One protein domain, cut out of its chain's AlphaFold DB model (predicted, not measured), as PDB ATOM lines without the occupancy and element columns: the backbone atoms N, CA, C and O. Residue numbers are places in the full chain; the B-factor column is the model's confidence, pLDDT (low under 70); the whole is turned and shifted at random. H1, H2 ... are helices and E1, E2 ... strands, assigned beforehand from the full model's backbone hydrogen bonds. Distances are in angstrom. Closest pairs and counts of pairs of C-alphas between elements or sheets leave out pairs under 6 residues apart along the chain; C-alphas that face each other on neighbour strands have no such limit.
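What this domain is: This is residues 44 to 212 of the 344 residues of the protein "AIG1-type G domain-containing protein" of Amphimedon queenslandica (UniProt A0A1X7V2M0). A strongly twisted five-stranded sheet curls round one helix, H1, while H2 and H3 graze the sheet; beyond E5, H5 runs outward and the long H6 comes back to meet H3 with its last turns, so that these two helices make an arm at one end. The printed part has 169 residues with six named helices and five named strands, in the order E1 H1 E2 E3 H2 E4 H3 H4 E5 H5 H6; the class is mixed, helices and strands. The sheet is mixed, in the order E2 E3 E1 E4 E5. The whole is compact, with a radius of gyration of the C-alphas of 16.7 A, yet elongated, spanning 54 by 34 by 32 A.

Where its parts are: Find C-alpha 48 at (-17.595, -28.960, -34.412); from there strand E1, residues 48 to 53, runs 16.4 A. Read on to helix H1, residues 60 to 68, 12.3 A, then to strands E2, residues 87 to 93, 18.7 A, and E3, residues 96 to 102, 18.6 A. Next come H2, residues 113 to 122, 14.1 A; E4, residues 131 to 137, 19.3 A; H3, residues 144 to 157, 19.8 A; and the short H4, residues 160 to 163, 5.3 A. E5, residues 166 to 171, 15.4 A, leads to H5, residues 173 to 183, 15.1 A. H6, residues 189 to 211, runs 32.6 A from (9.581, -14.880, -9.016) to (-22.127, -12.449, -16.137).

How they stand to each other: Look first at the hairpin E2 and E3, antiparallel, with N 89 and O 100 2.8 A apart. E3 and E1 are parallel (N 50 to O 99, 2.8 A), as are E1 and E4 (N 53 to O 133, 2.9 A) and E4 and E5 (N 169 to O 134, 2.8 A). E3, H2, E4 form a split strand-helix-strand unit, two same-way strands with E1 between them, and E4, H3 H4, E5 an unsplit one, its strands neighbours; both crossovers are right-handed. H1 is on the sheet, its closest C-alphas to E2 those of Met 68 and Gly 91, 6.1 A. H3 and H6 touch at a steep tilt of 39 degrees, Gly 155 and Thr 211 closest at 5.2 A between C-alphas, through residues 206 to 211 of H6 alone. H5 and H6 only just touch, with 3 pairs of C-alphas within 8 A, Leu 180 and Lys 192 closest at 7.0 A, through residues 192 to 196 of H6 alone. Every O i to N i+4 pair is within hydrogen-bond range in H1, H2, H3, H5 and H6; H4 is too short for one, and its one O i to N i+3 pair is not within range.

The domain as a whole: The C-alphas of Thr 45 and Asp 186 are the two farthest apart, 55.4 A. The printed part has no cut, and its long link is H1 to E2, residues 69 to 86. Mean pLDDT of the printed part is 73.6; look for values under 70 at residues 67 to 84 and 172 to 200, among others.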
ATOM      1  N   ARG A  44     -18.460 -38.175 -36.555       86.69
ATOM      2  CA  ARG A  44     -19.558 -37.246 -36.882       86.69
ATOM      3  C   ARG A  44     -19.426 -36.746 -38.316       86.69
ATOM      4  O   ARG A  44     -18.375 -36.307 -38.759       86.69
ATOM      5  N   THR A  45     -20.555 -36.698 -39.017       82.44
ATOM      6  CA  THR A  45     -20.646 -36.050 -40.334       82.44
ATOM      7  C   THR A  45     -20.657 -34.522 -40.237       82.44
ATOM      8  O   THR A  45     -20.340 -33.838 -41.206       82.44
ATOM      9  N   SER A  46     -21.024 -33.978 -39.072       88.06
ATOM     10  CA  SER A  46     -21.098 -32.541 -38.807       88.06
ATOM     11  C   SER A  46     -19.822 -32.019 -38.155       88.06
ATOM     12  O   SER A  46     -19.407 -32.580 -37.141       88.06
ATOM     13  N   SER A  47     -19.307 -30.890 -38.639       91.25
ATOM     14  CA  SER A  47     -18.200 -30.183 -37.994       91.25
ATOM     15  C   SER A  47     -18.556 -29.687 -36.589       91.25
ATOM     16  O   SER A  47     -19.699 -29.282 -36.353       91.25
ATOM     17  N   VAL A  48     -17.563 -29.673 -35.697       91.75
ATOM     18  CA  VAL A  48     -17.595 -28.960 -34.412       91.75
ATOM     19  C   VAL A  48     -17.542 -27.463 -34.689       91.75
ATOM     20  O   VAL A  48     -16.685 -27.007 -35.442       91.75
ATOM     21  N   LYS A  49     -18.468 -26.697 -34.116       93.38
ATOM     22  CA  LYS A  49     -18.631 -25.267 -34.407       93.38
ATOM     23  C   LYS A  49     -18.183 -24.433 -33.222       93.38
ATOM     24  O   LYS A  49     -18.792 -24.510 -32.158       93.38
ATOM     25  N   ILE A  50     -17.146 -23.637 -33.423       93.12
ATOM     26  CA  ILE A  50     -16.488 -22.864 -32.375       93.12
ATOM     27  C   ILE A  50     -16.688 -21.386 -32.682       93.12
ATOM     28  O   ILE A  50     -16.348 -20.940 -33.771       93.12
ATOM     29  N   LEU A  51     -17.253 -20.632 -31.747       94.06
ATOM     30  CA  LEU A  51     -17.346 -19.175 -31.841       94.06
ATOM     31  C   LEU A  51     -16.168 -18.547 -31.098       94.06
ATOM     32  O   LEU A  51     -15.914 -18.940 -29.965       94.06
ATOM     33  N   VAL A  52     -15.489 -17.562 -31.688       91.31
ATOM     34  CA  VAL A  52     -14.415 -16.811 -31.019       91.31
ATOM     35  C   VAL A  52     -14.814 -15.344 -30.920       91.31
ATOM     36  O   VAL A  52     -14.921 -14.669 -31.936       91.31
ATOM     37  N   VAL A  53     -15.017 -14.847 -29.699       90.69
ATOM     38  CA  VAL A  53     -15.395 -13.454 -29.398       90.69
ATOM     39  C   VAL A  53     -14.368 -12.795 -28.487       90.69
ATOM     40  O   VAL A  53     -13.589 -13.470 -27.825       90.69
ATOM     41  N   GLY A  54     -14.336 -11.466 -28.450       87.75
ATOM     42  CA  GLY A  54     -13.355 -10.717 -27.661       87.75
ATOM     43  C   GLY A  54     -13.146  -9.298 -28.182       87.75
ATOM     44  O   GLY A  54     -13.512  -8.986 -29.321       87.75
ATOM     45  N   LEU A  55     -12.517  -8.444 -27.372       83.62
ATOM     46  CA  LEU A  55     -12.194  -7.065 -27.758       83.62
ATOM     47  C   LEU A  55     -11.280  -7.013 -28.997       83.62
ATOM     48  O   LEU A  55     -10.655  -8.003 -29.396       83.62
ATOM     49  N   MET A  56     -11.200  -5.859 -29.655       79.88
ATOM     50  CA  MET A  56     -10.219  -5.646 -30.723       79.88
ATOM     51  C   MET A  56      -8.789  -5.849 -30.193       79.88
ATOM     52  O   MET A  56      -8.460  -5.451 -29.080       79.88
ATOM     53  N   GLY A  57      -7.927  -6.491 -30.986       73.31
ATOM     54  CA  GLY A  57      -6.518  -6.672 -30.619       73.31
ATOM     55  C   GLY A  57      -6.243  -7.731 -29.544       73.31
ATOM     56  O   GLY A  57      -5.084  -7.918 -29.183       73.31
ATOM     57  N   THR A  58      -7.251  -8.484 -29.084       76.38
ATOM     58  CA  THR A  58      -7.061  -9.615 -28.150       76.38
ATOM     59  C   THR A  58      -6.538 -10.885 -28.822       76.38
ATOM     60  O   THR A  58      -6.503 -11.939 -28.214       76.38
ATOM     61  N   GLY A  59      -6.129 -10.838 -30.093       74.31
ATOM     62  CA  GLY A  59      -5.487 -11.990 -30.741       74.31
ATOM     63  C   GLY A  59      -6.432 -13.114 -31.171       74.31
ATOM     64  O   GLY A  59      -5.960 -14.220 -31.409       74.31
ATOM     65  N   LYS A  60      -7.734 -12.845 -31.335       83.62
ATOM     66  CA  LYS A  60      -8.730 -13.803 -31.862       83.62
ATOM     67  C   LYS A  60      -8.268 -14.500 -33.143       83.62
ATOM     68  O   LYS A  60      -8.119 -15.713 -33.145       83.62
ATOM     69  N   SER A  61      -7.938 -13.746 -34.191       77.31
ATOM     70  CA  SER A  61      -7.488 -14.321 -35.466       77.31
ATOM     71  C   SER A  61      -6.176 -15.106 -35.339       77.31
ATOM     72  O   SER A  61      -5.979 -16.101 -36.031       77.31
ATOM     73  N   SER A  62      -5.291 -14.716 -34.413       75.56
ATOM     74  CA  SER A  62      -4.087 -15.494 -34.095       75.56
ATOM     75  C   SER A  62      -4.433 -16.820 -33.408       75.56
ATOM     76  O   SER A  62      -3.862 -17.849 -33.761       75.56
ATOM     77  N   LEU A  63      -5.400 -16.816 -32.483       76.31
ATOM     78  CA  LEU A  63      -5.939 -18.023 -31.856       76.31
ATOM     79  C   LEU A  63      -6.603 -18.936 -32.897       76.31
ATOM     80  O   LEU A  63      -6.360 -20.139 -32.885       76.31
ATOM     81  N   VAL A  64      -7.369 -18.379 -33.841       75.25
ATOM     82  CA  VAL A  64      -7.954 -19.144 -34.955       75.25
ATOM     83  C   VAL A  64      -6.866 -19.813 -35.792       75.25
ATOM     84  O   VAL A  64      -6.953 -21.012 -36.041       75.25
ATOM     85  N   ASN A  65      -5.821 -19.080 -36.183       72.12
ATOM     86  CA  ASN A  65      -4.702 -19.643 -36.944       72.12
ATOM     87  C   ASN A  65      -4.001 -20.780 -36.188       72.12
ATOM     88  O   ASN A  65      -3.701 -21.816 -36.780       72.12
ATOM     89  N   ALA A  66      -3.790 -20.615 -34.878       71.31
ATOM     90  CA  ALA A  66      -3.209 -21.652 -34.030       71.31
ATOM     91  C   ALA A  66      -4.097 -22.907 -33.967       71.31
ATOM     92  O   ALA A  66      -3.606 -24.015 -34.162       71.31
ATOM     93  N   MET A  67      -5.410 -22.742 -33.775       69.50
ATOM     94  CA  MET A  67      -6.365 -23.857 -33.744       69.50
ATOM     95  C   MET A  67      -6.503 -24.572 -35.093       69.50
ATOM     96  O   MET A  67      -6.795 -25.764 -35.131       69.50
ATOM     97  N   MET A  68      -6.314 -23.850 -36.198       69.31
ATOM     98  CA  MET A  68      -6.401 -24.399 -37.553       69.31
ATOM     99  C   MET A  68      -5.091 -25.023 -38.041       69.31
ATOM    100  O   MET A  68      -5.081 -25.657 -39.096       69.31
ATOM    101  N   GLY A  69      -3.986 -24.820 -37.317       61.25
ATOM    102  CA  GLY A  69      -2.654 -25.277 -37.719       61.25
ATOM    103  C   GLY A  69      -2.137 -24.636 -39.014       61.25
ATOM    104  O   GLY A  69      -1.179 -25.131 -39.594       61.25
ATOM    105  N   ASN A  70      -2.776 -23.563 -39.494       58.94
ATOM    106  CA  ASN A  70      -2.471 -22.866 -40.743       58.94
ATOM    107  C   ASN A  70      -2.895 -21.393 -40.650       58.94
ATOM    108  O   ASN A  70      -3.798 -21.034 -39.893       58.94
ATOM    109  N   ILE A  71      -2.285 -20.531 -41.468       60.69
ATOM    110  CA  ILE A  71      -2.676 -19.117 -41.561       60.69
ATOM    111  C   ILE A  71      -3.926 -19.008 -42.443       60.69
ATOM    112  O   ILE A  71      -3.831 -18.967 -43.668       60.69
ATOM    113  N   VAL A  72      -5.101 -18.968 -41.813       67.69
ATOM    114  CA  VAL A  72      -6.410 -18.882 -42.486       67.69
ATOM    115  C   VAL A  72      -7.150 -17.573 -42.203       67.69
ATOM    116  O   VAL A  72      -7.958 -17.140 -43.021       67.69
ATOM    117  N   ALA A  73      -6.853 -16.927 -41.078       61.59
ATOM    118  CA  ALA A  73      -7.375 -15.632 -40.674       61.59
ATOM    119  C   ALA A  73      -6.286 -14.560 -40.835       61.59
ATOM    120  O   ALA A  73      -5.123 -14.751 -40.456       61.59
ATOM    121  N   LYS A  74      -6.647 -13.410 -41.410       59.84
ATOM    122  CA  LYS A  74      -5.704 -12.309 -41.657       59.84
ATOM    123  C   LYS A  74      -5.422 -11.542 -40.362       59.84
ATOM    124  O   LYS A  74      -6.083 -10.553 -40.068       59.84
ATOM    125  N   SER A  75      -4.400 -11.948 -39.613       52.09
ATOM    126  CA  SER A  75      -3.892 -11.178 -38.472       52.09
ATOM    127  C   SER A  75      -2.928 -10.084 -38.961       52.09
ATOM    128  O   SER A  75      -1.763 -10.365 -39.238       52.09
ATOM    129  N   GLN A  76      -3.386  -8.837 -39.097       42.00
ATOM    130  CA  GLN A  76      -2.478  -7.691 -39.256       42.00
ATOM    131  C   GLN A  76      -2.229  -7.034 -37.889       42.00
ATOM    132  O   GLN A  76      -3.130  -6.940 -37.063       42.00
ATOM    133  N   ALA A  77      -1.003  -6.581 -37.627       36.25
ATOM    134  CA  ALA A  77      -0.701  -5.760 -36.457       36.25
ATOM    135  C   ALA A  77      -0.942  -4.279 -36.805       36.25
ATOM    136  O   ALA A  77      -0.332  -3.765 -37.740       36.25
ATOM    137  N   GLY A  78      -1.838  -3.589 -36.085       36.06
ATOM    138  CA  GLY A  78      -2.065  -2.142 -36.234       36.06
ATOM    139  C   GLY A  78      -3.520  -1.690 -36.035       36.06
ATOM    140  O   GLY A  78      -4.449  -2.491 -36.063       36.06
ATOM    141  N   ALA A  79      -3.731  -0.377 -35.881       36.22
ATOM    142  CA  ALA A  79      -5.015   0.260 -35.534       36.22
ATOM    143  C   ALA A  79      -6.156   0.121 -36.578       36.22
ATOM    144  O   ALA A  79      -7.222   0.697 -36.399       36.22
ATOM    145  N   LYS A  80      -5.952  -0.626 -37.673       39.34
ATOM    146  CA  LYS A  80      -6.953  -0.890 -38.730       39.34
ATOM    147  C   LYS A  80      -7.237  -2.386 -38.951       39.34
ATOM    148  O   LYS A  80      -7.855  -2.745 -39.949       39.34
ATOM    149  N   ALA A  81      -6.766  -3.254 -38.057       48.09
ATOM    150  CA  ALA A  81      -6.670  -4.694 -38.288       48.09
ATOM    151  C   ALA A  81      -7.706  -5.532 -37.510       48.09
ATOM    152  O   ALA A  81      -7.346  -6.376 -36.691       48.09
ATOM    153  N   GLY A  82      -8.992  -5.292 -37.764       52.97
ATOM    154  CA  GLY A  82     -10.097  -6.124 -37.273       52.97
ATOM    155  C   GLY A  82     -10.894  -6.730 -38.430       52.97
ATOM    156  O   GLY A  82     -11.053  -6.092 -39.477       52.97
ATOM    157  N   SER A  83     -11.384  -7.963 -38.270       58.09
ATOM    158  CA  SER A  83     -12.379  -8.540 -39.179       58.09
ATOM    159  C   SER A  83     -13.650  -7.691 -39.106       58.09
ATOM    160  O   SER A  83     -14.177  -7.471 -38.023       58.09
ATOM    161  N   LYS A  84     -14.170  -7.196 -40.235       68.69
ATOM    162  CA  LYS A  84     -15.368  -6.324 -40.238       68.69
ATOM    163  C   LYS A  84     -16.688  -7.095 -40.195       68.69
ATOM    164  O   LYS A  84     -17.745  -6.520 -39.936       68.69
ATOM    165  N   GLU A  85     -16.622  -8.394 -40.454       78.75
ATOM    166  CA  GLU A  85     -17.741  -9.329 -40.430       78.75
ATOM    167  C   GLU A  85     -17.316 -10.627 -39.742       78.75
ATOM    168  O   GLU A  85     -16.135 -10.829 -39.467       78.75
ATOM    169  N   VAL A  86     -18.286 -11.491 -39.438       85.31
ATOM    170  CA  VAL A  86     -18.003 -12.824 -38.895       85.31
ATOM    171  C   VAL A  86     -17.511 -13.723 -40.027       85.31
ATOM    172  O   VAL A  86     -18.264 -14.007 -40.968       85.31
ATOM    173  N   GLU A  87     -16.268 -14.179 -39.923       88.88
ATOM    174  CA  GLU A  87     -15.615 -15.052 -40.893       88.88
ATOM    175  C   GLU A  87     -15.695 -16.509 -40.424       88.88
ATOM    176  O   GLU A  87     -15.432 -16.833 -39.270       88.88
ATOM    177  N   CYS A  88     -16.115 -17.403 -41.323       90.62
ATOM    178  CA  CYS A  88     -16.215 -18.832 -41.041       90.62
ATOM    179  C   CYS A  88     -15.033 -19.543 -41.692       90.62
ATOM    180  O   CYS A  88     -14.970 -19.653 -42.917       90.62
ATOM    181  N   HIS A  89     -14.131 -20.052 -40.866       87.75
ATOM    182  CA  HIS A  89     -12.981 -20.831 -41.293       87.75
ATOM    183  C   HIS A  89     -13.298 -22.311 -41.102       87.75
ATOM    184  O   HIS A  89     -13.717 -22.725 -40.021       87.75
ATOM    185  N   GLU A  90     -13.114 -23.113 -42.144       90.38
ATOM    186  CA  GLU A  90     -13.311 -24.562 -42.090       90.38
ATOM    187  C   GLU A  90     -11.955 -25.257 -42.083       90.38
ATOM    188  O   GLU A  90     -11.056 -24.880 -42.832       90.38
ATOM    189  N   GLY A  91     -11.815 -26.271 -41.238       83.56
ATOM    190  CA  GLY A  91     -10.588 -27.038 -41.111       83.56
ATOM    191  C   GLY A  91     -10.854 -28.438 -40.584       83.56
ATOM    192  O   GLY A  91     -11.993 -28.831 -40.314       83.56
ATOM    193  N   GLU A  92      -9.781 -29.192 -40.429       81.50
ATOM    194  CA  GLU A  92      -9.804 -30.523 -39.847       81.50
ATOM    195  C   GLU A  92      -8.582 -30.679 -38.948       81.50
ATOM    196  O   GLU A  92      -7.477 -30.305 -39.333       81.50
ATOM    197  N   HIS A  93      -8.793 -31.210 -37.748       72.69
ATOM    198  CA  HIS A  93      -7.732 -31.510 -36.795       72.69
ATOM    199  C   HIS A  93      -7.941 -32.930 -36.273       72.69
ATOM    200  O   HIS A  93      -9.027 -33.244 -35.789       72.69
ATOM    201  N   ASP A  94      -6.948 -33.807 -36.424       75.50
ATOM    202  CA  ASP A  94      -7.018 -35.224 -36.032       75.50
ATOM    203  C   ASP A  94      -8.264 -35.972 -36.551       75.50
ATOM    204  O   ASP A  94      -8.887 -36.768 -35.845       75.50
ATOM    205  N   GLY A  95      -8.677 -35.705 -37.795       76.81
ATOM    206  CA  GLY A  95      -9.884 -36.302 -38.383       76.81
ATOM    207  C   GLY A  95     -11.201 -35.699 -37.879       76.81
ATOM    208  O   GLY A  95     -12.283 -36.158 -38.252       76.81
ATOM    209  N   ILE A  96     -11.145 -34.677 -37.019       82.75
ATOM    210  CA  ILE A  96     -12.307 -33.944 -36.517       82.75
ATOM    211  C   ILE A  96     -12.488 -32.690 -37.363       82.75
ATOM    212  O   ILE A  96     -11.675 -31.768 -37.344       82.75
ATOM    213  N   LYS A  97     -13.609 -32.629 -38.079       88.56
ATOM    214  CA  LYS A  97     -13.989 -31.444 -38.850       88.56
ATOM    215  C   LYS A  97     -14.347 -30.308 -37.902       88.56
ATOM    216  O   LYS A  97     -15.211 -30.471 -37.038       88.56
ATOM    217  N   ILE A  98     -13.756 -29.140 -38.110       91.44
ATOM    218  CA  ILE A  98     -13.968 -27.944 -37.296       91.44
ATOM    219  C   ILE A  98     -14.420 -26.772 -38.171       91.44
ATOM    220  O   ILE A  98     -14.010 -26.628 -39.320       91.44
ATOM    221  N   LYS A  99     -15.311 -25.943 -37.626       92.69
ATOM    222  CA  LYS A  99     -15.666 -24.632 -38.174       92.69
ATOM    223  C   LYS A  99     -15.487 -23.596 -37.086       92.69
ATOM    224  O   LYS A  99     -16.155 -23.685 -36.058       92.69
ATOM    225  N   ILE A 100     -14.606 -22.634 -37.315       92.69
ATOM    226  CA  ILE A 100     -14.338 -21.551 -36.376       92.69
ATOM    227  C   ILE A 100     -14.924 -20.264 -36.946       92.69
ATOM    228  O   ILE A 100     -14.639 -19.896 -38.083       92.69
ATOM    229  N   TYR A 101     -15.773 -19.618 -36.158       92.69
ATOM    230  CA  TYR A 101     -16.429 -18.359 -36.474       92.69
ATOM    231  C   TYR A 101     -15.647 -17.246 -35.772       92.69
ATOM    232  O   TYR A 101     -15.839 -17.024 -34.575       92.69
ATOM    233  N   ASP A 102     -14.731 -16.607 -36.505       89.06
ATOM    234  CA  ASP A 102     -13.961 -15.452 -36.033       89.06
ATOM    235  C   ASP A 102     -14.840 -14.204 -36.121       89.06
ATOM    236  O   ASP A 102     -15.464 -13.953 -37.157       89.06
ATOM    237  N   THR A 103     -14.949 -13.442 -35.036       89.19
ATOM    238  CA  THR A 103     -15.824 -12.266 -34.982       89.19
ATOM    239  C   THR A 103     -15.031 -10.964 -34.985       89.19
ATOM    240  O   THR A 103     -13.928 -10.914 -34.435       89.19
ATOM    241  N   PRO A 104     -15.633  -9.858 -35.467       85.06
ATOM    242  CA  PRO A 104     -15.114  -8.515 -35.225       85.06
ATOM    243  C   PRO A 104     -14.788  -8.268 -33.753       85.06
ATOM    244  O   PRO A 104     -15.401  -8.859 -32.855       85.06
ATOM    245  N   GLY A 105     -13.813  -7.393 -33.500       82.50
ATOM    246  CA  GLY A 105     -13.486  -6.988 -32.143       82.50
ATOM    247  C   GLY A 105     -14.589  -6.132 -31.535       82.50
ATOM    248  O   GLY A 105     -15.044  -5.168 -32.144       82.50
ATOM    249  N   PHE A 106     -14.987  -6.437 -30.302       79.69
ATOM    250  CA  PHE A 106     -15.770  -5.490 -29.509       79.69
ATOM    251  C   PHE A 106     -14.911  -4.250 -29.199       79.69
ATOM    252  O   PHE A 106     -13.692  -4.360 -29.035       79.69
ATOM    253  N   GLY A 107     -15.535  -3.072 -29.148       72.50
ATOM    254  CA  GLY A 107     -14.833  -1.802 -28.923       72.50
ATOM    255  C   GLY A 107     -14.190  -1.170 -30.167       72.50
ATOM    256  O   GLY A 107     -13.488  -0.172 -30.035       72.50
ATOM    257  N   GLU A 108     -14.427  -1.698 -31.375       65.38
ATOM    258  CA  GLU A 108     -14.071  -0.998 -32.618       65.38
ATOM    259  C   GLU A 108     -14.902   0.292 -32.755       65.38
ATOM    260  O   GLU A 108     -16.128   0.235 -32.840       65.38
ATOM    261  N   SER A 109     -14.251   1.464 -32.822       63.06
ATOM    262  CA  SER A 109     -14.930   2.771 -32.959       63.06
ATOM    263  C   SER A 109     -15.863   2.850 -34.170       63.06
ATOM    264  O   SER A 109     -16.823   3.621 -34.174       63.06
ATOM    265  N   ASP A 110     -15.589   2.032 -35.185       68.44
ATOM    266  CA  ASP A 110     -16.261   2.061 -36.477       68.44
ATOM    267  C   ASP A 110     -17.418   1.039 -36.568       68.44
ATOM    268  O   ASP A 110     -18.200   1.082 -37.523       68.44
ATOM    269  N   ILE A 111     -17.558   0.120 -35.594       73.50
ATOM    270  CA  ILE A 111     -18.588  -0.933 -35.593       73.50
ATOM    271  C   ILE A 111     -19.335  -0.966 -34.246       73.50
ATOM    272  O   ILE A 111     -18.789  -1.415 -33.242       73.50
ATOM    273  N   PRO A 112     -20.626  -0.583 -34.208       82.19
ATOM    274  CA  PRO A 112     -21.426  -0.673 -32.988       82.19
ATOM    275  C   PRO A 112     -21.568  -2.117 -32.483       82.19
ATOM    276  O   PRO A 112     -21.892  -3.012 -33.265       82.19
ATOM    277  N   GLU A 113     -21.461  -2.342 -31.170       82.00
ATOM    278  CA  GLU A 113     -21.577  -3.681 -30.557       82.00
ATOM    279  C   GLU A 113     -22.876  -4.408 -30.931       82.00
ATOM    280  O   GLU A 113     -22.864  -5.590 -31.264       82.00
ATOM    281  N   LYS A 114     -24.003  -3.683 -30.976       83.75
ATOM    282  CA  LYS A 114     -25.295  -4.239 -31.417       83.75
ATOM    283  C   LYS A 114     -25.224  -4.837 -32.824       83.75
ATOM    284  O   LYS A 114     -25.900  -5.821 -33.103       83.75
ATOM    285  N   LYS A 115     -24.412  -4.258 -33.714       84.69
ATOM    286  CA  LYS A 115     -24.194  -4.776 -35.069       84.69
ATOM    287  C   LYS A 115     -23.341  -6.043 -35.040       84.69
ATOM    288  O   LYS A 115     -23.651  -6.978 -35.769       84.69
ATOM    289  N   ILE A 116     -22.324  -6.104 -34.176       86.12
ATOM    290  CA  ILE A 116     -21.505  -7.309 -33.971       86.12
ATOM    291  C   ILE A 116     -22.387  -8.462 -33.481       86.12
ATOM    292  O   ILE A 116     -22.410  -9.520 -34.106       86.12
ATOM    293  N   LEU A 117     -23.185  -8.236 -32.434       87.06
ATOM    294  CA  LEU A 117     -24.115  -9.235 -31.899       87.06
ATOM    295  C   LEU A 117     -25.140  -9.687 -32.941       87.06
ATOM    296  O   LEU A 117     -25.394 -10.883 -33.081       87.06
ATOM    297  N   LYS A 118     -25.686  -8.749 -33.724       85.81
ATOM    298  CA  LYS A 118     -26.599  -9.075 -34.822       85.81
ATOM    299  C   LYS A 118     -25.924  -9.952 -35.877       85.81
ATOM    300  O   LYS A 118     -26.507 -10.949 -36.284       85.81
ATOM    301  N   ASN A 119     -24.692  -9.633 -36.272       86.19
ATOM    302  CA  ASN A 119     -23.934 -10.434 -37.232       86.19
ATOM    303  C   ASN A 119     -23.657 -11.849 -36.695       86.19
ATOM    304  O   ASN A 119     -23.787 -12.820 -37.437       86.19
ATOM    305  N   ILE A 120     -23.315 -11.979 -35.406       88.25
ATOM    306  CA  ILE A 120     -23.138 -13.282 -34.744       88.25
ATOM    307  C   ILE A 120     -24.449 -14.074 -34.779       88.25
ATOM    308  O   ILE A 120     -24.439 -15.249 -35.150       88.25
ATOM    309  N   ALA A 121     -25.576 -13.439 -34.447       87.06
ATOM    310  CA  ALA A 121     -26.900 -14.059 -34.474       87.06
ATOM    311  C   ALA A 121     -27.294 -14.511 -35.893       87.06
ATOM    312  O   ALA A 121     -27.696 -15.655 -36.089       87.06
ATOM    313  N   GLU A 122     -27.106 -13.659 -36.903       87.25
ATOM    314  CA  GLU A 122     -27.402 -13.965 -38.311       87.25
ATOM    315  C   GLU A 122     -26.530 -15.101 -38.872       87.25
ATOM    316  O   GLU A 122     -26.978 -15.868 -39.726       87.25
ATOM    317  N   LYS A 123     -25.291 -15.238 -38.386       87.06
ATOM    318  CA  LYS A 123     -24.353 -16.299 -38.790       87.06
ATOM    319  C   LYS A 123     -24.422 -17.536 -37.897       87.06
ATOM    320  O   LYS A 123     -23.710 -18.510 -38.154       87.06
ATOM    321  N   THR A 124     -25.290 -17.526 -36.883       87.50
ATOM    322  CA  THR A 124     -25.431 -18.639 -35.946       87.50
ATOM    323  C   THR A 124     -25.902 -19.895 -36.682       87.50
ATOM    324  O   THR A 124     -26.926 -19.885 -37.371       87.50
ATOM    325  N   PRO A 125     -25.185 -21.022 -36.547       86.50
ATOM    326  CA  PRO A 125     -25.598 -22.273 -37.162       86.50
ATOM    327  C   PRO A 125     -26.941 -22.756 -36.604       86.50
ATOM    328  O   PRO A 125     -27.235 -22.573 -35.431       86.50
ATOM    329  N   ARG A 126     -27.713 -23.521 -37.387       82.25
ATOM    330  CA  ARG A 126     -29.046 -24.034 -36.987       82.25
ATOM    331  C   ARG A 126     -29.101 -24.795 -35.644       82.25
ATOM    332  O   ARG A 126     -30.170 -24.917 -35.066       82.25
ATOM    333  N   LYS A 127     -27.975 -25.348 -35.177       83.69
ATOM    334  CA  LYS A 127     -27.846 -26.061 -33.886       83.69
ATOM    335  C   LYS A 127     -27.057 -25.267 -32.828       83.69
ATOM    336  O   LYS A 127     -26.652 -25.851 -31.832       83.69
ATOM    337  N   GLY A 128     -26.800 -23.984 -33.072       88.88
ATOM    338  CA  GLY A 128     -25.904 -23.160 -32.269       88.88
ATOM    339  C   GLY A 128     -24.429 -23.525 -32.444       88.88
ATOM    340  O   GLY A 128     -24.049 -24.249 -33.379       88.88
ATOM    341  N   TYR A 129     -23.621 -23.000 -31.527       91.31
ATOM    342  CA  TYR A 129     -22.197 -23.288 -31.387       91.31
ATOM    343  C   TYR A 129     -21.982 -24.443 -30.397       91.31
ATOM    344  O   TYR A 129     -22.696 -24.574 -29.402       91.31
ATOM    345  N   ASP A 130     -21.011 -25.307 -30.685       89.25
ATOM    346  CA  ASP A 130     -20.620 -26.409 -29.805       89.25
ATOM    347  C   ASP A 130     -19.671 -25.928 -28.690       89.25
ATOM    348  O   ASP A 130     -19.700 -26.494 -27.599       89.25
ATOM    349  N   LEU A 131     -18.874 -24.886 -28.959       88.75
ATOM    350  CA  LEU A 131     -17.931 -24.255 -28.030       88.75
ATOM    351  C   LEU A 131     -17.858 -22.743 -28.292       88.75
ATOM    352  O   LEU A 131     -17.939 -22.308 -29.441       88.75
ATOM    353  N   ILE A 132     -17.686 -21.948 -27.238       87.62
ATOM    354  CA  ILE A 132     -17.518 -20.494 -27.324       87.62
ATOM    355  C   ILE A 132     -16.229 -20.113 -26.605       87.62
ATOM    356  O   ILE A 132     -16.035 -20.465 -25.448       87.62
ATOM    357  N   LEU A 133     -15.347 -19.399 -27.290       87.56
ATOM    358  CA  LEU A 133     -14.094 -18.899 -26.745       87.56
ATOM    359  C   LEU A 133     -14.199 -17.386 -26.582       87.56
ATOM    360  O   LEU A 133     -14.421 -16.673 -27.560       87.56
ATOM    361  N   ILE A 134     -14.030 -16.897 -25.355       84.88
ATOM    362  CA  ILE A 134     -13.919 -15.464 -25.075       84.88
ATOM    363  C   ILE A 134     -12.432 -15.140 -24.938       84.88
ATOM    364  O   ILE A 134     -11.823 -15.417 -23.910       84.88
ATOM    365  N   ALA A 135     -11.841 -14.582 -25.992       83.06
ATOM    366  CA  ALA A 135     -10.443 -14.182 -26.029       83.06
ATOM    367  C   ALA A 135     -10.251 -12.833 -25.336       83.06
ATOM    368  O   ALA A 135     -10.753 -11.795 -25.788       83.06
ATOM    369  N   ILE A 136      -9.474 -12.850 -24.262       77.25
ATOM    370  CA  ILE A 136      -9.179 -11.685 -23.435       77.25
ATOM    371  C   ILE A 136      -7.677 -11.514 -23.389       77.25
ATOM    372  O   ILE A 136      -6.933 -12.481 -23.250       77.25
ATOM    373  N   LYS A 137      -7.225 -10.278 -23.564       73.88
ATOM    374  CA  LYS A 137      -5.807  -9.961 -23.506       73.88
ATOM    375  C   LYS A 137      -5.394  -9.820 -22.049       73.88
ATOM    376  O   LYS A 137      -5.910  -8.951 -21.357       73.88
ATOM    377  N   MET A 138      -4.479 -10.669 -21.609       67.88
ATOM    378  CA  MET A 138      -3.790 -10.523 -20.338       67.88
ATOM    379  C   MET A 138      -2.633  -9.559 -20.584       67.88
ATOM    380  O   MET A 138      -1.600  -9.959 -21.108       67.88
ATOM    381  N   ASP A 139      -2.857  -8.269 -20.345       64.19
ATOM    382  CA  ASP A 139      -1.810  -7.256 -20.267       64.19
ATOM    383  C   ASP A 139      -2.113  -6.274 -19.127       64.19
ATOM    384  O   ASP A 139      -3.233  -6.212 -18.625       64.19
ATOM    385  N   SER A 140      -1.106  -5.480 -18.747       47.94
ATOM    386  CA  SER A 140      -1.161  -4.512 -17.637       47.94
ATOM    387  C   SER A 140      -2.234  -3.420 -17.786       47.94
ATOM    388  O   SER A 140      -2.379  -2.558 -16.918       47.94
ATOM    389  N   ARG A 141      -2.960  -3.404 -18.910       50.50
ATOM    390  CA  ARG A 141      -3.999  -2.440 -19.260       50.50
ATOM    391  C   ARG A 141      -5.244  -3.164 -19.757       50.50
ATOM    392  O   ARG A 141      -5.813  -2.747 -20.767       50.50
ATOM    393  N   LEU A 142      -5.687  -4.202 -19.042       54.84
ATOM    394  CA  LEU A 142      -7.059  -4.702 -19.151       54.84
ATOM    395  C   LEU A 142      -7.999  -3.491 -19.150       54.84
ATOM    396  O   LEU A 142      -8.228  -2.873 -18.107       54.84
ATOM    397  N   ASP A 143      -8.489  -3.119 -20.338       64.12
ATOM    398  CA  ASP A 143      -9.437  -2.026 -20.521       64.12
ATOM    399  C   ASP A 143     -10.743  -2.486 -19.891       64.12
ATOM    400  O   ASP A 143     -11.607  -3.103 -20.515       64.12
ATOM    401  N   THR A 144     -10.797  -2.269 -18.584       65.88
ATOM    402  CA  THR A 144     -11.770  -2.872 -17.697       65.88
ATOM    403  C   THR A 144     -13.162  -2.390 -18.067       65.88
ATOM    404  O   THR A 144     -14.104  -3.170 -18.010       65.88
ATOM    405  N   ASP A 145     -13.302  -1.153 -18.542       72.19
ATOM    406  CA  ASP A 145     -14.589  -0.612 -18.968       72.19
ATOM    407  C   ASP A 145     -15.064  -1.238 -20.280       72.19
ATOM    408  O   ASP A 145     -16.232  -1.617 -20.389       72.19
ATOM    409  N   SER A 146     -14.180  -1.395 -21.268       75.06
ATOM    410  CA  SER A 146     -14.527  -2.065 -22.528       75.06
ATOM    411  C   SER A 146     -14.805  -3.556 -22.321       75.06
ATOM    412  O   SER A 146     -15.778  -4.086 -22.860       75.06
ATOM    413  N   ALA A 147     -14.008  -4.234 -21.492       74.44
ATOM    414  CA  ALA A 147     -14.209  -5.639 -21.152       74.44
ATOM    415  C   ALA A 147     -15.529  -5.851 -20.396       74.44
ATOM    416  O   ALA A 147     -16.295  -6.746 -20.750       74.44
ATOM    417  N   LYS A 148     -15.846  -4.990 -19.417       74.12
ATOM    418  CA  LYS A 148     -17.131  -5.002 -18.701       74.12
ATOM    419  C   LYS A 148     -18.308  -4.794 -19.644       74.12
ATOM    420  O   LYS A 148     -19.258  -5.566 -19.591       74.12
ATOM    421  N   LYS A 149     -18.243  -3.795 -20.531       79.50
ATOM    422  CA  LYS A 149     -19.295  -3.542 -21.532       79.50
ATOM    423  C   LYS A 149     -19.513  -4.752 -22.433       79.50
ATOM    424  O   LYS A 149     -20.650  -5.186 -22.580       79.50
ATOM    425  N   MET A 150     -18.436  -5.346 -22.951       84.94
ATOM    426  CA  MET A 150     -18.515  -6.570 -23.749       84.94
ATOM    427  C   MET A 150     -19.159  -7.717 -22.960       84.94
ATOM    428  O   MET A 150     -20.053  -8.377 -23.479       84.94
ATOM    429  N   LEU A 151     -18.732  -7.955 -21.717       82.12
ATOM    430  CA  LEU A 151     -19.258  -9.041 -20.887       82.12
ATOM    431  C   LEU A 151     -20.733  -8.842 -20.523       82.12
ATOM    432  O   LEU A 151     -21.484  -9.808 -20.596       82.12
ATOM    433  N   LEU A 152     -21.165  -7.615 -20.211       81.38
ATOM    434  CA  LEU A 152     -22.582  -7.279 -20.007       81.38
ATOM    435  C   LEU A 152     -23.396  -7.526 -21.279       81.38
ATOM    436  O   LEU A 152     -24.420  -8.196 -21.253       81.38
ATOM    437  N   SER A 153     -22.889  -7.041 -22.412       83.31
ATOM    438  CA  SER A 153     -23.514  -7.197 -23.725       83.31
ATOM    439  C   SER A 153     -23.668  -8.678 -24.099       83.31
ATOM    440  O   SER A 153     -24.730  -9.105 -24.550       83.31
ATOM    441  N   LEU A 154     -22.647  -9.502 -23.848       84.38
ATOM    442  CA  LEU A 154     -22.730 -10.954 -24.009       84.38
ATOM    443  C   LEU A 154     -23.692 -11.581 -22.988       84.38
ATOM    444  O   LEU A 154     -24.486 -12.437 -23.370       84.38
ATOM    445  N   GLY A 155     -23.660 -11.147 -21.727       82.00
ATOM    446  CA  GLY A 155     -24.551 -11.588 -20.647       82.00
ATOM    447  C   GLY A 155     -26.031 -11.421 -20.984       82.00
ATOM    448  O   GLY A 155     -26.809 -12.355 -20.806       82.00
ATOM    449  N   ASP A 156     -26.390 -10.273 -21.555       82.25
ATOM    450  CA  ASP A 156     -27.761  -9.932 -21.936       82.25
ATOM    451  C   ASP A 156     -28.260 -10.696 -23.177       82.25
ATOM    452  O   ASP A 156     -29.469 -10.794 -23.398       82.25
ATOM    453  N   ASN A 157     -27.352 -11.220 -24.012       83.25
ATOM    454  CA  ASN A 157     -27.692 -11.781 -25.328       83.25
ATOM    455  C   ASN A 157     -27.402 -13.284 -25.477       83.25
ATOM    456  O   ASN A 157     -27.957 -13.917 -26.377       83.25
ATOM    457  N   MET A 158     -26.545 -13.870 -24.640       83.50
ATOM    458  CA  MET A 158     -26.229 -15.301 -24.666       83.50
ATOM    459  C   MET A 158     -27.168 -16.088 -23.759       83.50
ATOM    460  O   MET A 158     -27.323 -15.783 -22.575       83.50
ATOM    461  N   ASP A 159     -27.740 -17.166 -24.291       82.12
ATOM    462  CA  ASP A 159     -28.585 -18.046 -23.494       82.12
ATOM    463  C   ASP A 159     -27.774 -18.846 -22.445       82.12
ATOM    464  O   ASP A 159     -26.566 -19.059 -22.593       82.12
ATOM    465  N   PRO A 160     -28.414 -19.325 -21.360       79.50
ATOM    466  CA  PRO A 160     -27.732 -20.077 -20.307       79.50
ATOM    467  C   PRO A 160     -26.995 -21.348 -20.764       79.50
ATOM    468  O   PRO A 160     -26.045 -21.752 -20.094       79.50
ATOM    469  N   GLU A 161     -27.412 -21.990 -21.860       78.88
ATOM    470  CA  GLU A 161     -26.755 -23.195 -22.383       78.88
ATOM    471  C   GLU A 161     -25.467 -22.858 -23.133       78.88
ATOM    472  O   GLU A 161     -24.503 -23.623 -23.050       78.88
ATOM    473  N   MET A 162     -25.411 -21.704 -23.804       83.06
ATOM    474  CA  MET A 162     -24.181 -21.187 -24.409       83.06
ATOM    475  C   MET A 162     -23.081 -21.022 -23.356       83.06
ATOM    476  O   MET A 162     -21.964 -21.489 -23.563       83.06
ATOM    477  N   TRP A 163     -23.416 -20.469 -22.184       80.94
ATOM    478  CA  TRP A 163     -22.468 -20.286 -21.077       80.94
ATOM    479  C   TRP A 163     -21.873 -21.590 -20.543       80.94
ATOM    480  O   TRP A 163     -20.719 -21.610 -20.124       80.94
ATOM    481  N   LYS A 164     -22.613 -22.706 -20.593       77.94
ATOM    482  CA  LYS A 164     -22.095 -24.027 -20.180       77.94
ATOM    483  C   LYS A 164     -20.992 -24.553 -21.103       77.94
ATOM    484  O   LYS A 164     -20.334 -25.533 -20.764       77.94
ATOM    485  N   ARG A 165     -20.831 -23.939 -22.275       81.44
ATOM    486  CA  ARG A 165     -19.885 -24.312 -23.332       81.44
ATOM    487  C   ARG A 165     -18.904 -23.178 -23.629       81.44
ATOM    488  O   ARG A 165     -18.265 -23.190 -24.679       81.44
ATOM    489  N   THR A 166     -18.809 -22.203 -22.730       80.25
ATOM    490  CA  THR A 166     -17.896 -21.071 -22.848       80.25
ATOM    491  C   THR A 166     -16.593 -21.360 -22.113       80.25
ATOM    492  O   THR A 166     -16.608 -21.857 -20.991       80.25
ATOM    493  N   ILE A 167     -15.472 -21.020 -22.744       80.06
ATOM    494  CA  ILE A 167     -14.137 -21.006 -22.146       80.06
ATOM    495  C   ILE A 167     -13.567 -19.599 -22.315       80.06
ATOM    496  O   ILE A 167     -13.600 -19.036 -23.414       80.06
ATOM    497  N   VAL A 168     -13.034 -19.030 -21.237       77.62
ATOM    498  CA  VAL A 168     -12.245 -17.800 -21.316       77.62
ATOM    499  C   VAL A 168     -10.814 -18.161 -21.702       77.62
ATOM    500  O   VAL A 168     -10.186 -19.022 -21.090       77.62
ATOM    501  N   VAL A 169     -10.298 -17.507 -22.741       78.12
ATOM    502  CA  VAL A 169      -8.939 -17.713 -23.243       78.12
ATOM    503  C   VAL A 169      -8.115 -16.469 -22.945       78.12
ATOM    504  O   VAL A 169      -8.336 -15.412 -23.542       78.12
ATOM    505  N   LEU A 170      -7.149 -16.600 -22.035       74.19
ATOM    506  CA  LEU A 170      -6.190 -15.544 -21.717       74.19
ATOM    507  C   LEU A 170      -5.075 -15.528 -22.767       74.19
ATOM    508  O   LEU A 170      -4.161 -16.347 -22.778       74.19
ATOM    509  N   THR A 171      -5.185 -14.586 -23.689       72.38
ATOM    510  CA  THR A 171      -4.226 -14.331 -24.768       72.38
ATOM    511  C   THR A 171      -3.157 -13.341 -24.312       72.38
ATOM    512  O   THR A 171      -3.399 -12.542 -23.414       72.38
ATOM    513  N   PHE A 172      -1.973 -13.362 -24.931       65.38
ATOM    514  CA  PHE A 172      -0.845 -12.477 -24.581       65.38
ATOM    515  C   PHE A 172      -0.346 -12.572 -23.125       65.38
ATOM    516  O   PHE A 172       0.471 -11.748 -22.720       65.38
ATOM    517  N   ALA A 173      -0.743 -13.597 -22.362       58.56
ATOM    518  CA  ALA A 173      -0.248 -13.832 -21.002       58.56
ATOM    519  C   ALA A 173       1.292 -13.896 -20.938       58.56
ATOM    520  O   ALA A 173       1.906 -13.418 -19.990       58.56
ATOM    521  N   ASN A 174       1.927 -14.391 -22.001       54.62
ATOM    522  CA  ASN A 174       3.377 -14.376 -22.185       54.62
ATOM    523  C   ASN A 174       3.967 -12.955 -22.290       54.62
ATOM    524  O   ASN A 174       5.029 -12.688 -21.737       54.62
ATOM    525  N   PHE A 175       3.288 -12.032 -22.979       55.72
ATOM    526  CA  PHE A 175       3.730 -10.641 -23.104       55.72
ATOM    527  C   PHE A 175       3.540  -9.867 -21.798       55.72
ATOM    528  O   PHE A 175       4.366  -9.023 -21.469       55.72
ATOM    529  N   PHE A 176       2.490 -10.174 -21.037       55.72
ATOM    530  CA  PHE A 176       2.311  -9.629 -19.696       55.72
ATOM    531  C   PHE A 176       3.452 -10.020 -18.763       55.72
ATOM    532  O   PHE A 176       4.081  -9.140 -18.181       55.72
ATOM    533  N   VAL A 177       3.791 -11.312 -18.702       57.19
ATOM    534  CA  VAL A 177       4.950 -11.786 -17.931       57.19
ATOM    535  C   VAL A 177       6.230 -11.087 -18.406       57.19
ATOM    536  O   VAL A 177       6.958 -10.539 -17.588       57.19
ATOM    537  N   PHE A 178       6.447 -10.968 -19.720       55.62
ATOM    538  CA  PHE A 178       7.581 -10.226 -20.287       55.62
ATOM    539  C   PHE A 178       7.621  -8.738 -19.893       55.62
ATOM    540  O   PHE A 178       8.699  -8.202 -19.634       55.62
ATOM    541  N   GLN A 179       6.477  -8.053 -19.830       57.75
ATOM    542  CA  GLN A 179       6.408  -6.665 -19.365       57.75
ATOM    543  C   GLN A 179       6.753  -6.528 -17.883       57.75
ATOM    544  O   GLN A 179       7.416  -5.558 -17.520       57.75
ATOM    545  N   LEU A 180       6.335  -7.478 -17.041       58.00
ATOM    546  CA  LEU A 180       6.716  -7.490 -15.626       58.00
ATOM    547  C   LEU A 180       8.231  -7.605 -15.452       58.00
ATOM    548  O   LEU A 180       8.781  -7.001 -14.538       58.00
ATOM    549  N   GLU A 181       8.909  -8.327 -16.343       55.28
ATOM    550  CA  GLU A 181      10.366  -8.471 -16.276       55.28
ATOM    551  C   GLU A 181      11.147  -7.269 -16.799       55.28
ATOM    552  O   GLU A 181      12.188  -6.930 -16.247       55.28
ATOM    553  N   ASN A 182      10.664  -6.624 -17.863       54.22
ATOM    554  CA  ASN A 182      11.422  -5.575 -18.554       54.22
ATOM    555  C   ASN A 182      10.985  -4.146 -18.194       54.22
ATOM    556  O   ASN A 182      11.684  -3.190 -18.526       54.22
ATOM    557  N   GLY A 183       9.816  -3.975 -17.569       53.59
ATOM    558  CA  GLY A 183       9.225  -2.666 -17.276       53.59
ATOM    559  C   GLY A 183       9.520  -2.115 -15.880       53.59
ATOM    560  O   GLY A 183       9.409  -0.907 -15.680       53.59
ATOM    561  N   TYR A 184       9.899  -2.964 -14.921       48.31
ATOM    562  CA  TYR A 184      10.144  -2.581 -13.530       48.31
ATOM    563  C   TYR A 184      11.295  -3.417 -12.960       48.31
ATOM    564  O   TYR A 184      11.191  -4.636 -12.864       48.31
ATOM    565  N   GLN A 185      12.402  -2.771 -12.582       44.06
ATOM    566  CA  GLN A 185      13.465  -3.445 -11.827       44.06
ATOM    567  C   GLN A 185      12.908  -3.924 -10.466       44.06
ATOM    568  O   GLN A 185      12.108  -3.211  -9.864       44.06
ATOM    569  N   ASP A 186      13.344  -5.104 -10.002       50.56
ATOM    570  CA  ASP A 186      13.114  -5.698  -8.661       50.56
ATOM    571  C   ASP A 186      11.838  -6.526  -8.358       50.56
ATOM    572  O   ASP A 186      11.453  -6.660  -7.195       50.56
ATOM    573  N   TYR A 187      11.209  -7.203  -9.325       54.84
ATOM    574  CA  TYR A 187      10.226  -8.253  -8.983       54.84
ATOM    575  C   TYR A 187      10.871  -9.641  -8.835       54.84
ATOM    576  O   TYR A 187      11.436 -10.178  -9.789       54.84
ATOM    577  N   THR A 188      10.735 -10.262  -7.656       63.28
ATOM    578  CA  THR A 188      11.077 -11.681  -7.446       63.28
ATOM    579  C   THR A 188      10.084 -12.605  -8.167       63.28
ATOM    580  O   THR A 188       8.959 -12.202  -8.477       63.28
ATOM    581  N   GLU A 189      10.457 -13.867  -8.399       56.78
ATOM    582  CA  GLU A 189       9.581 -14.880  -9.016       56.78
ATOM    583  C   GLU A 189       8.241 -15.039  -8.277       56.78
ATOM    584  O   GLU A 189       7.180 -15.186  -8.889       56.78
ATOM    585  N   GLU A 190       8.254 -14.948  -6.948       57.59
ATOM    586  CA  GLU A 190       7.054 -14.986  -6.113       57.59
ATOM    587  C   GLU A 190       6.158 -13.772  -6.361       57.59
ATOM    588  O   GLU A 190       4.937 -13.915  -6.433       57.59
ATOM    589  N   ALA A 191       6.741 -12.585  -6.527       60.69
ATOM    590  CA  ALA A 191       5.995 -11.361  -6.782       60.69
ATOM    591  C   ALA A 191       5.349 -11.372  -8.181       60.69
ATOM    592  O   ALA A 191       4.193 -10.961  -8.316       60.69
ATOM    593  N   LYS A 192       6.035 -11.930  -9.193       60.12
ATOM    594  CA  LYS A 192       5.478 -12.165 -10.540       60.12
ATOM    595  C   LYS A 192       4.285 -13.120 -10.489       60.12
ATOM    596  O   LYS A 192       3.212 -12.799 -11.002       60.12
ATOM    597  N   LYS A 193       4.439 -14.263  -9.805       61.38
ATOM    598  CA  LYS A 193       3.348 -15.230  -9.578       61.38
ATOM    599  C   LYS A 193       2.155 -14.563  -8.903       61.38
ATOM    600  O   LYS A 193       1.023 -14.733  -9.348       61.38
ATOM    601  N   LEU A 194       2.402 -13.768  -7.861       64.88
ATOM    602  CA  LEU A 194       1.352 -13.058  -7.137       64.88
ATOM    603  C   LEU A 194       0.609 -12.061  -8.032       64.88
ATOM    604  O   LEU A 194      -0.595 -11.893  -7.879       64.88
ATOM    605  N   GLN A 195       1.302 -11.410  -8.964       64.38
ATOM    606  CA  GLN A 195       0.701 -10.444  -9.878       64.38
ATOM    607  C   GLN A 195      -0.145 -11.111 -10.969       64.38
ATOM    608  O   GLN A 195      -1.274 -10.684 -11.192       64.38
ATOM    609  N   VAL A 196       0.335 -12.209 -11.562       64.25
ATOM    610  CA  VAL A 196      -0.457 -13.055 -12.476       64.25
ATOM    611  C   VAL A 196      -1.719 -13.564 -11.779       64.25
ATOM    612  O   VAL A 196      -2.812 -13.473 -12.338       64.25
ATOM    613  N   ILE A 197      -1.592 -14.047 -10.538       66.75
ATOM    614  CA  ILE A 197      -2.736 -14.482  -9.726       66.75
ATOM    615  C   ILE A 197      -3.690 -13.310  -9.481       66.75
ATOM    616  O   ILE A 197      -4.884 -13.460  -9.701       66.75
ATOM    617  N   ARG A 198      -3.193 -12.136  -9.076       67.44
ATOM    618  CA  ARG A 198      -4.031 -10.952  -8.818       67.44
ATOM    619  C   ARG A 198      -4.833 -10.523 -10.040       67.44
ATOM    620  O   ARG A 198      -6.030 -10.309  -9.896       67.44
ATOM    621  N   GLU A 199      -4.213 -10.434 -11.214       65.62
ATOM    622  CA  GLU A 199      -4.940 -10.081 -12.440       65.62
ATOM    623  C   GLU A 199      -5.950 -11.160 -12.836       65.62
ATOM    624  O   GLU A 199      -7.069 -10.845 -13.238       65.62
ATOM    625  N   THR A 200      -5.593 -12.435 -12.657       66.50
ATOM    626  CA  THR A 200      -6.507 -13.558 -12.911       66.50
ATOM    627  C   THR A 200      -7.719 -13.517 -11.971       66.50
ATOM    628  O   THR A 200      -8.851 -13.696 -12.420       66.50
ATOM    629  N   GLU A 201      -7.516 -13.246 -10.680       72.44
ATOM    630  CA  GLU A 201      -8.594 -13.132  -9.689       72.44
ATOM    631  C   GLU A 201      -9.441 -11.871  -9.884       72.44
ATOM    632  O   GLU A 201     -10.665 -11.913  -9.751       72.44
ATOM    633  N   GLU A 202      -8.823 -10.740 -10.225       71.06
ATOM    634  CA  GLU A 202      -9.552  -9.517 -10.553       71.06
ATOM    635  C   GLU A 202     -10.436  -9.723 -11.781       71.06
ATOM    636  O   GLU A 202     -11.613  -9.344 -11.767       71.06
ATOM    637  N   PHE A 203      -9.906 -10.389 -12.808       68.44
ATOM    638  CA  PHE A 203     -10.691 -10.778 -13.963       68.44
ATOM    639  C   PHE A 203     -11.837 -11.716 -13.572       68.44
ATOM    640  O   PHE A 203     -12.980 -11.449 -13.943       68.44
ATOM    641  N   ARG A 204     -11.573 -12.763 -12.776       71.44
ATOM    642  CA  ARG A 204     -12.614 -13.682 -12.289       71.44
ATOM    643  C   ARG A 204     -13.730 -12.918 -11.575       71.44
ATOM    644  O   ARG A 204     -14.903 -13.158 -11.850       71.44
ATOM    645  N   ARG A 205     -13.379 -11.955 -10.716       73.25
ATOM    646  CA  ARG A 205     -14.346 -11.095 -10.020       73.25
ATOM    647  C   ARG A 205     -15.194 -10.294 -11.006       73.25
ATOM    648  O   ARG A 205     -16.415 -10.306 -10.894       73.25
ATOM    649  N   ILE A 206     -14.566  -9.615 -11.969       69.06
ATOM    650  CA  ILE A 206     -15.275  -8.817 -12.981       69.06
ATOM    651  C   ILE A 206     -16.194  -9.714 -13.816       69.06
ATOM    652  O   ILE A 206     -17.357  -9.373 -14.029       69.06
ATOM    653  N   PHE A 207     -15.701 -10.871 -14.255       70.62
ATOM    654  CA  PHE A 207     -16.467 -11.847 -15.017       70.62
ATOM    655  C   PHE A 207     -17.696 -12.318 -14.239       70.62
ATOM    656  O   PHE A 207     -18.808 -12.264 -14.763       70.62
ATOM    657  N   GLN A 208     -17.524 -12.701 -12.974       75.25
ATOM    658  CA  GLN A 208     -18.620 -13.144 -12.120       75.25
ATOM    659  C   GLN A 208     -19.633 -12.029 -11.848       75.25
ATOM    660  O   GLN A 208     -20.833 -12.272 -11.935       75.25
ATOM    661  N   GLU A 209     -19.177 -10.809 -11.566       72.62
ATOM    662  CA  GLU A 209     -20.045  -9.652 -11.318       72.62
ATOM    663  C   GLU A 209     -20.929  -9.324 -12.531       72.62
ATOM    664  O   GLU A 209     -22.115  -9.046 -12.372       72.62
ATOM    665  N   HIS A 210     -20.374  -9.399 -13.745       68.19
ATOM    666  CA  HIS A 210     -21.050  -8.921 -14.957       68.19
ATOM    667  C   HIS A 210     -21.772 -10.029 -15.736       68.19
ATOM    668  O   HIS A 210     -22.630  -9.728 -16.560       68.19
ATOM    669  N   THR A 211     -21.457 -11.305 -15.485       68.31
ATOM    670  CA  THR A 211     -22.127 -12.449 -16.137       68.31
ATOM    671  C   THR A 211     -22.932 -13.320 -15.168       68.31
ATOM    672  O   THR A 211     -23.768 -14.120 -15.596       68.31
ATOM    673  N   GLY A 212     -22.677 -13.215 -13.859       69.94
ATOM    674  CA  GLY A 212     -23.222 -14.118 -12.844       69.94
ATOM    675  C   GLY A 212     -22.691 -15.557 -12.935       69.94
ATOM    676  O   GLY A 212     -23.327 -16.467 -12.402       69.94
TER     677      GLY A 212